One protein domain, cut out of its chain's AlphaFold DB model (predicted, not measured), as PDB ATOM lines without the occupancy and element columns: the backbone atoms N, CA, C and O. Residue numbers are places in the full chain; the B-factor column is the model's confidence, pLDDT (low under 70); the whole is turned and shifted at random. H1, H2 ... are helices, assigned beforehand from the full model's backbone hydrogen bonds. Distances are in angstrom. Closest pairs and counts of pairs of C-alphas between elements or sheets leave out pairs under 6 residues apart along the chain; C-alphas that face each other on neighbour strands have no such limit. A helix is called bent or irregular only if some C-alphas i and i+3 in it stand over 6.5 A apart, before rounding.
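This is residues 2 to 50 of the 99 residues of an uncharacterized protein of Chloroflexi bacterium (UniProt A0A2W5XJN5). Two helices pack at a steep angle, the kinked H2 on the first part of H1, while residues 19 to 25, of which 19 to 24 belong to H1, stick out. After this free end a short link folds the backbone back to H2, and residues 2 to 9 make a tail before H1. The printed part has 49 residues, with two named helices in the order H1, H2 and no named strand; the class is all helix. It is compact, with a radius of gyration of the C-alphas of 10.9 A, and its C-alphas span 26 by 26 by 15 A.

H1, residues 10 to 24, and H2, residues 32 to 47, touch, with 10 pairs of C-alphas within 8 A. Their closest C-alphas, those of Asp 14 and Ala 33, are 5.2 A apart. The helix centres are 11.2 A apart. The two run opposite ways at a steep tilt of 62 degrees. H2 has a kink of 109 degrees near residue 40 and is irregular: C-alphas 39 and 42 are 9.6 A apart, and its line is a rough one. Each O i to N i+4 pair in H1 is within hydrogen-bond range; in H2 10 of 12 are.

H1 begins at C-alpha 10, (155.692, 106.744, 15.380), and ends at C-alpha 24, (153.077, 127.881, 17.587), a length of 21.4 A. H2 measures 16.9 A and ends at C-alpha 47, (163.812, 106.762, 6.887).

The two C-alphas farthest apart are those of Ser 2 and Arg 39, at 30.9 A. The printed part has no cut, and the link from H1 to H2, 7 residues, is short. The mean pLDDT of the printed part is 73.6; residues 2 to 10, 29 to 30 and 48 to 50 are under 70.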
ATOM      1  N   SER A   2     140.753 119.445  11.170       50.69
ATOM      2  CA  SER A   2     140.477 118.037  10.888       50.69
ATOM      3  C   SER A   2     141.683 117.171  11.243       50.69
ATOM      4  O   SER A   2     142.785 117.427  10.763       50.69
ATOM      5  N   ARG A   3     141.472 116.157  12.090       59.50
ATOM      6  CA  ARG A   3     142.467 115.133  12.416       59.50
ATOM      7  C   ARG A   3     142.740 114.330  11.147       59.50
ATOM      8  O   ARG A   3     141.927 113.498  10.753       59.50
ATOM      9  N   LEU A   4     143.842 114.638  10.474       56.78
ATOM     10  CA  LEU A   4     144.293 113.880   9.320       56.78
ATOM     11  C   LEU A   4     144.848 112.548   9.831       56.78
ATOM     12  O   LEU A   4     146.003 112.483  10.234       56.78
ATOM     13  N   TRP A   5     144.008 111.510   9.773       46.91
ATOM     14  CA  TRP A   5     144.421 110.101   9.766       46.91
ATOM     15  C   TRP A   5     144.863 109.516  11.130       46.91
ATOM     16  O   TRP A   5     145.343 110.250  11.997       46.91
ATOM     17  N   PRO A   6     144.677 108.205  11.397       54.22
ATOM     18  CA  PRO A   6     145.274 107.598  12.579       54.22
ATOM     19  C   PRO A   6     146.799 107.695  12.483       54.22
ATOM     20  O   PRO A   6     147.387 107.408  11.441       54.22
ATOM     21  N   VAL A   7     147.433 108.088  13.587       56.22
ATOM     22  CA  VAL A   7     148.886 108.016  13.760       56.22
ATOM     23  C   VAL A   7     149.251 106.533  13.813       56.22
ATOM     24  O   VAL A   7     149.237 105.920  14.875       56.22
ATOM     25  N   ALA A   8     149.451 105.930  12.644       62.72
ATOM     26  CA  ALA A   8     149.838 104.528  12.523       62.72
ATOM     27  C   ALA A   8     151.354 104.351  12.705       62.72
ATOM     28  O   ALA A   8     151.797 103.292  13.138       62.72
ATOM     29  N   GLU A   9     152.132 105.402  12.421       68.00
ATOM     30  CA  GLU A   9     153.594 105.382  12.407       68.00
ATOM     31  C   GLU A   9     154.181 106.360  13.446       68.00
ATOM     32  O   GLU A   9     153.850 107.552  13.421       68.00
ATOM     33  N   PRO A  10     155.082 105.907  14.341       68.44
ATOM     34  CA  PRO A  10     155.692 106.744  15.380       68.44
ATOM     35  C   PRO A  10     156.422 107.973  14.823       68.44
ATOM     36  O   PRO A  10     156.321 109.061  15.385       68.44
ATOM     37  N   ALA A  11     157.108 107.832  13.685       70.00
ATOM     38  CA  ALA A  11     157.794 108.953  13.044       70.00
ATOM     39  C   ALA A  11     156.846 110.043  12.529       70.00
ATOM     40  O   ALA A  11     157.203 111.222  12.533       70.00
ATOM     41  N   GLN A  12     155.628 109.680  12.120       76.06
ATOM     42  CA  GLN A  12     154.622 110.665  11.728       76.06
ATOM     43  C   GLN A  12     154.141 111.469  12.945       76.06
ATOM     44  O   GLN A  12     153.912 112.672  12.830       76.06
ATOM     45  N   ALA A  13     154.035 110.825  14.112       77.81
ATOM     46  CA  ALA A  13     153.715 111.493  15.373       77.81
ATOM     47  C   ALA A  13     154.786 112.527  15.747       77.81
ATOM     48  O   ALA A  13     154.460 113.685  16.005       77.81
ATOM     49  N   ASP A  14     156.058 112.109  15.709       77.69
ATOM     50  CA  ASP A  14     157.211 112.961  16.015       77.69
ATOM     51  C   ASP A  14     157.252 114.184  15.077       77.69
ATOM     52  O   ASP A  14     157.463 115.311  15.528       77.69
ATOM     53  N   TYR A  15     156.990 113.991  13.777       79.12
ATOM     54  CA  TYR A  15     156.934 115.084  12.803       79.12
ATOM     55  C   TYR A  15     155.791 116.072  13.072       79.12
ATOM     56  O   TYR A  15     156.030 117.278  13.120       79.12
ATOM     57  N   GLU A  16     154.555 115.594  13.251       82.81
ATOM     58  CA  GLU A  16     153.409 116.488  13.475       82.81
ATOM     59  C   GLU A  16     153.528 117.246  14.800       82.81
ATOM     60  O   GLU A  16     153.131 118.408  14.882       82.81
ATOM     61  N   GLN A  17     154.137 116.633  15.819       81.19
ATOM     62  CA  GLN A  17     154.426 117.302  17.082       81.19
ATOM     63  C   GLN A  17     155.451 118.430  16.905       81.19
ATOM     64  O   GLN A  17     155.209 119.551  17.352       81.19
ATOM     65  N   LEU A  18     156.559 118.174  16.200       83.38
ATOM     66  CA  LEU A  18     157.548 119.210  15.883       83.38
ATOM     67  C   LEU A  18     156.932 120.337  15.047       83.38
ATOM     68  O   LEU A  18     157.138 121.515  15.340       83.38
ATOM     69  N   ARG A  19     156.135 119.987  14.034       84.69
ATOM     70  CA  ARG A  19     155.440 120.948  13.174       84.69
ATOM     71  C   ARG A  19     154.479 121.828  13.972       84.69
ATOM     72  O   ARG A  19     154.448 123.032  13.739       84.69
ATOM     73  N   ALA A  20     153.717 121.257  14.904       86.19
ATOM     74  CA  ALA A  20     152.795 122.016  15.743       86.19
ATOM     75  C   ALA A  20     153.522 123.056  16.614       86.19
ATOM     76  O   ALA A  20     153.098 124.206  16.647       86.19
ATOM     77  N   ILE A  21     154.642 122.678  17.239       85.31
ATOM     78  CA  ILE A  21     155.444 123.557  18.112       85.31
ATOM     79  C   ILE A  21     156.087 124.694  17.310       85.31
ATOM     80  O   ILE A  21     155.987 125.859  17.688       85.31
ATOM     81  N   VAL A  22     156.674 124.376  16.149       85.69
ATOM     82  CA  VAL A  22     157.252 125.383  15.243       85.69
ATOM     83  C   VAL A  22     156.189 126.381  14.783       85.69
ATOM     84  O   VAL A  22     156.435 127.584  14.778       85.69
ATOM     85  N   LEU A  23     154.999 125.897  14.410       89.81
ATOM     86  CA  LEU A  23     153.893 126.762  13.993       89.81
ATOM     87  C   LEU A  23     153.327 127.602  15.146       89.81
ATOM     88  O   LEU A  23     152.809 128.686  14.891       89.81
ATOM     89  N   ALA A  24     153.433 127.126  16.388       89.19
ATOM     90  CA  ALA A  24     153.077 127.881  17.587       89.19
ATOM     91  C   ALA A  24     154.144 128.924  17.984       89.19
ATOM     92  O   ALA A  24     153.868 129.785  18.815       89.19
ATOM     93  N   GLY A  25     155.340 128.883  17.380       86.88
ATOM     94  CA  GLY A  25     156.459 129.761  17.736       86.88
ATOM     95  C   GLY A  25     157.089 129.427  19.091       86.88
ATOM     96  O   GLY A  25     157.753 130.274  19.686       86.88
ATOM     97  N   GLU A  26     156.863 128.215  19.592       85.19
ATOM     98  CA  GLU A  26     157.360 127.750  20.883       85.19
ATOM     99  C   GLU A  26     158.784 127.186  20.767       85.19
ATOM    100  O   GLU A  26     159.225 126.721  19.711       85.19
ATOM    101  N   THR A  27     159.524 127.221  21.874       78.94
ATOM    102  CA  THR A  27     160.858 126.619  21.964       78.94
ATOM    103  C   THR A  27     160.761 125.096  21.987       78.94
ATOM    104  O   THR A  27     159.945 124.523  22.703       78.94
ATOM    105  N   ILE A  28     161.630 124.432  21.224       77.06
ATOM    106  CA  ILE A  28     161.604 122.979  20.971       77.06
ATOM    107  C   ILE A  28     162.451 122.199  22.008       77.06
ATOM    108  O   ILE A  28     162.782 121.024  21.831       77.06
ATOM    109  N   ASP A  29     162.828 122.849  23.107       68.12
ATOM    110  CA  ASP A  29     163.761 122.284  24.074       68.12
ATOM    111  C   ASP A  29     163.149 121.090  24.832       68.12
ATOM    112  O   ASP A  29     161.952 121.019  25.093       68.12
ATOM    113  N   GLU A  30     164.000 120.108  25.144       68.38
ATOM    114  CA  GLU A  30     163.700 118.899  25.941       68.38
ATOM    115  C   GLU A  30     162.817 117.812  25.300       68.38
ATOM    116  O   GLU A  30     162.684 116.718  25.853       68.38
ATOM    117  N   LEU A  31     162.304 118.019  24.087       75.12
ATOM    118  CA  LEU A  31     161.506 117.005  23.397       75.12
ATOM    119  C   LEU A  31     162.352 115.880  22.784       75.12
ATOM    120  O   LEU A  31     163.337 116.105  22.080       75.12
ATOM    121  N   LEU A  32     161.937 114.625  22.982       73.44
ATOM    122  CA  LEU A  32     162.635 113.470  22.400       73.44
ATOM    123  C   LEU A  32     162.665 113.531  20.862       73.44
ATOM    124  O   LEU A  32     163.701 113.254  20.256       73.44
ATOM    125  N   ALA A  33     161.560 113.959  20.243       74.75
ATOM    126  CA  ALA A  33     161.476 114.204  18.804       74.75
ATOM    127  C   ALA A  33     162.488 115.271  18.345       74.75
ATOM    128  O   ALA A  33     163.130 115.105  17.309       74.75
ATOM    129  N   ALA A  34     162.712 116.315  19.152       77.50
ATOM    130  CA  ALA A  34     163.689 117.364  18.873       77.50
ATOM    131  C   ALA A  34     165.122 116.836  18.877       77.50
ATOM    132  O   ALA A  34     165.889 117.094  17.951       77.50
ATOM    133  N   ARG A  35     165.478 116.030  19.885       77.81
ATOM    134  CA  ARG A  35     166.803 115.398  19.956       77.81
ATOM    135  C   ARG A  35     167.031 114.420  18.806       77.81
ATOM    136  O   ARG A  35     168.120 114.382  18.234       77.81
ATOM    137  N   ARG A  36     166.008 113.649  18.425       75.56
ATOM    138  CA  ARG A  36     166.065 112.759  17.252       75.56
ATOM    139  C   ARG A  36     166.252 113.546  15.955       75.56
ATOM    140  O   ARG A  36     167.107 113.171  15.151       75.56
ATOM    141  N   PHE A  37     165.509 114.640  15.785       77.69
ATOM    142  CA  PHE A  37     165.635 115.543  14.644       77.69
ATOM    143  C   PHE A  37     167.028 116.173  14.569       77.69
ATOM    144  O   PHE A  37     167.662 116.101  13.523       77.69
ATOM    145  N   ALA A  38     167.551 116.708  15.674       81.31
ATOM    146  CA  ALA A  38     168.897 117.279  15.725       81.31
ATOM    147  C   ALA A  38     169.979 116.260  15.321       81.31
ATOM    148  O   ALA A  38     170.942 116.611  14.647       81.31
ATOM    149  N   ARG A  39     169.792 114.981  15.677       76.38
ATOM    150  CA  ARG A  39     170.747 113.903  15.390       76.38
ATOM    151  C   ARG A  39     170.744 113.427  13.935       76.38
ATOM    152  O   ARG A  39     171.796 113.046  13.432       76.38
ATOM    153  N   ARG A  40     169.580 113.343  13.277       74.50
ATOM    154  CA  ARG A  40     169.451 112.683  11.954       74.50
ATOM    155  C   ARG A  40     168.748 113.524  10.875       74.50
ATOM    156  O   ARG A  40     168.633 113.079   9.733       74.50
ATOM    157  N   GLY A  41     168.282 114.722  11.213       78.12
ATOM    158  CA  GLY A  41     167.506 115.592  10.331       78.12
ATOM    159  C   GLY A  41     166.149 115.004   9.926       78.12
ATOM    160  O   GLY A  41     165.730 113.941  10.391       78.12
ATOM    161  N   LEU A  42     165.461 115.699   9.018       76.19
ATOM    162  CA  LEU A  42     164.145 115.287   8.515       76.19
ATOM    163  C   LEU A  42     164.198 113.928   7.806       76.19
ATOM    164  O   LEU A  42     163.360 113.063   8.054       76.19
ATOM    165  N   THR A  43     165.209 113.716   6.961       75.19
ATOM    166  CA  THR A  43     165.407 112.448   6.246       75.19
ATOM    167  C   THR A  43     165.564 111.288   7.223       75.19
ATOM    168  O   THR A  43     164.968 110.238   7.021       75.19
ATOM    169  N   GLY A  44     166.283 111.483   8.331       75.06
ATOM    170  CA  GLY A  44     166.460 110.452   9.346       75.06
ATOM    171  C   GLY A  44     165.210 110.116  10.157       75.06
ATOM    172  O   GLY A  44     165.074 108.971  10.581       75.06
ATOM    173  N   LEU A  45     164.295 111.072  10.356       72.75
ATOM    174  CA  LEU A  45     162.981 110.795  10.953       72.75
ATOM    175  C   LEU A  45     162.101 109.965  10.009       72.75
ATOM    176  O   LEU A  45     161.438 109.038  10.456       72.75
ATOM    177  N   ILE A  46     162.122 110.271   8.708       71.94
ATOM    178  CA  ILE A  46     161.303 109.581   7.699       71.94
ATOM    179  C   ILE A  46     161.846 108.174   7.406       71.94
ATOM    180  O   ILE A  46     161.079 107.220   7.311       71.94
ATOM    181  N   SER A  47     163.166 108.028   7.262       71.00
ATOM    182  CA  SER A  47     163.812 106.762   6.887       71.00
ATOM    183  C   SER A  47     163.931 105.759   8.036       71.00
ATOM    184  O   SER A  47     164.197 104.587   7.782       71.00
ATOM    185  N   TRP A  48     163.744 106.189   9.288       64.94
ATOM    186  CA  TRP A  48     163.859 105.331  10.470       64.94
ATOM    187  C   TRP A  48     162.594 105.415  11.343       64.94
ATOM    188  O   TRP A  48     162.642 105.941  12.457       64.94
ATOM    189  N   PRO A  49     161.448 104.902  10.854       58.50
ATOM    190  CA  PRO A  49     160.143 105.115  11.481       58.50
ATOM    191  C   PRO A  49     159.967 104.397  12.824       58.50
ATOM    192  O   PRO A  49     159.146 104.799  13.650       58.50
ATOM    193  N   GLN A  50     160.784 103.367  13.079       61.03
ATOM    194  CA  GLN A  50     160.938 102.778  14.403       61.03
ATOM    195  C   GLN A  50     161.700 103.758  15.293       61.03
ATOM    196  O   GLN A  50     162.932 103.794  15.317       61.03
TER     197      GLN A  50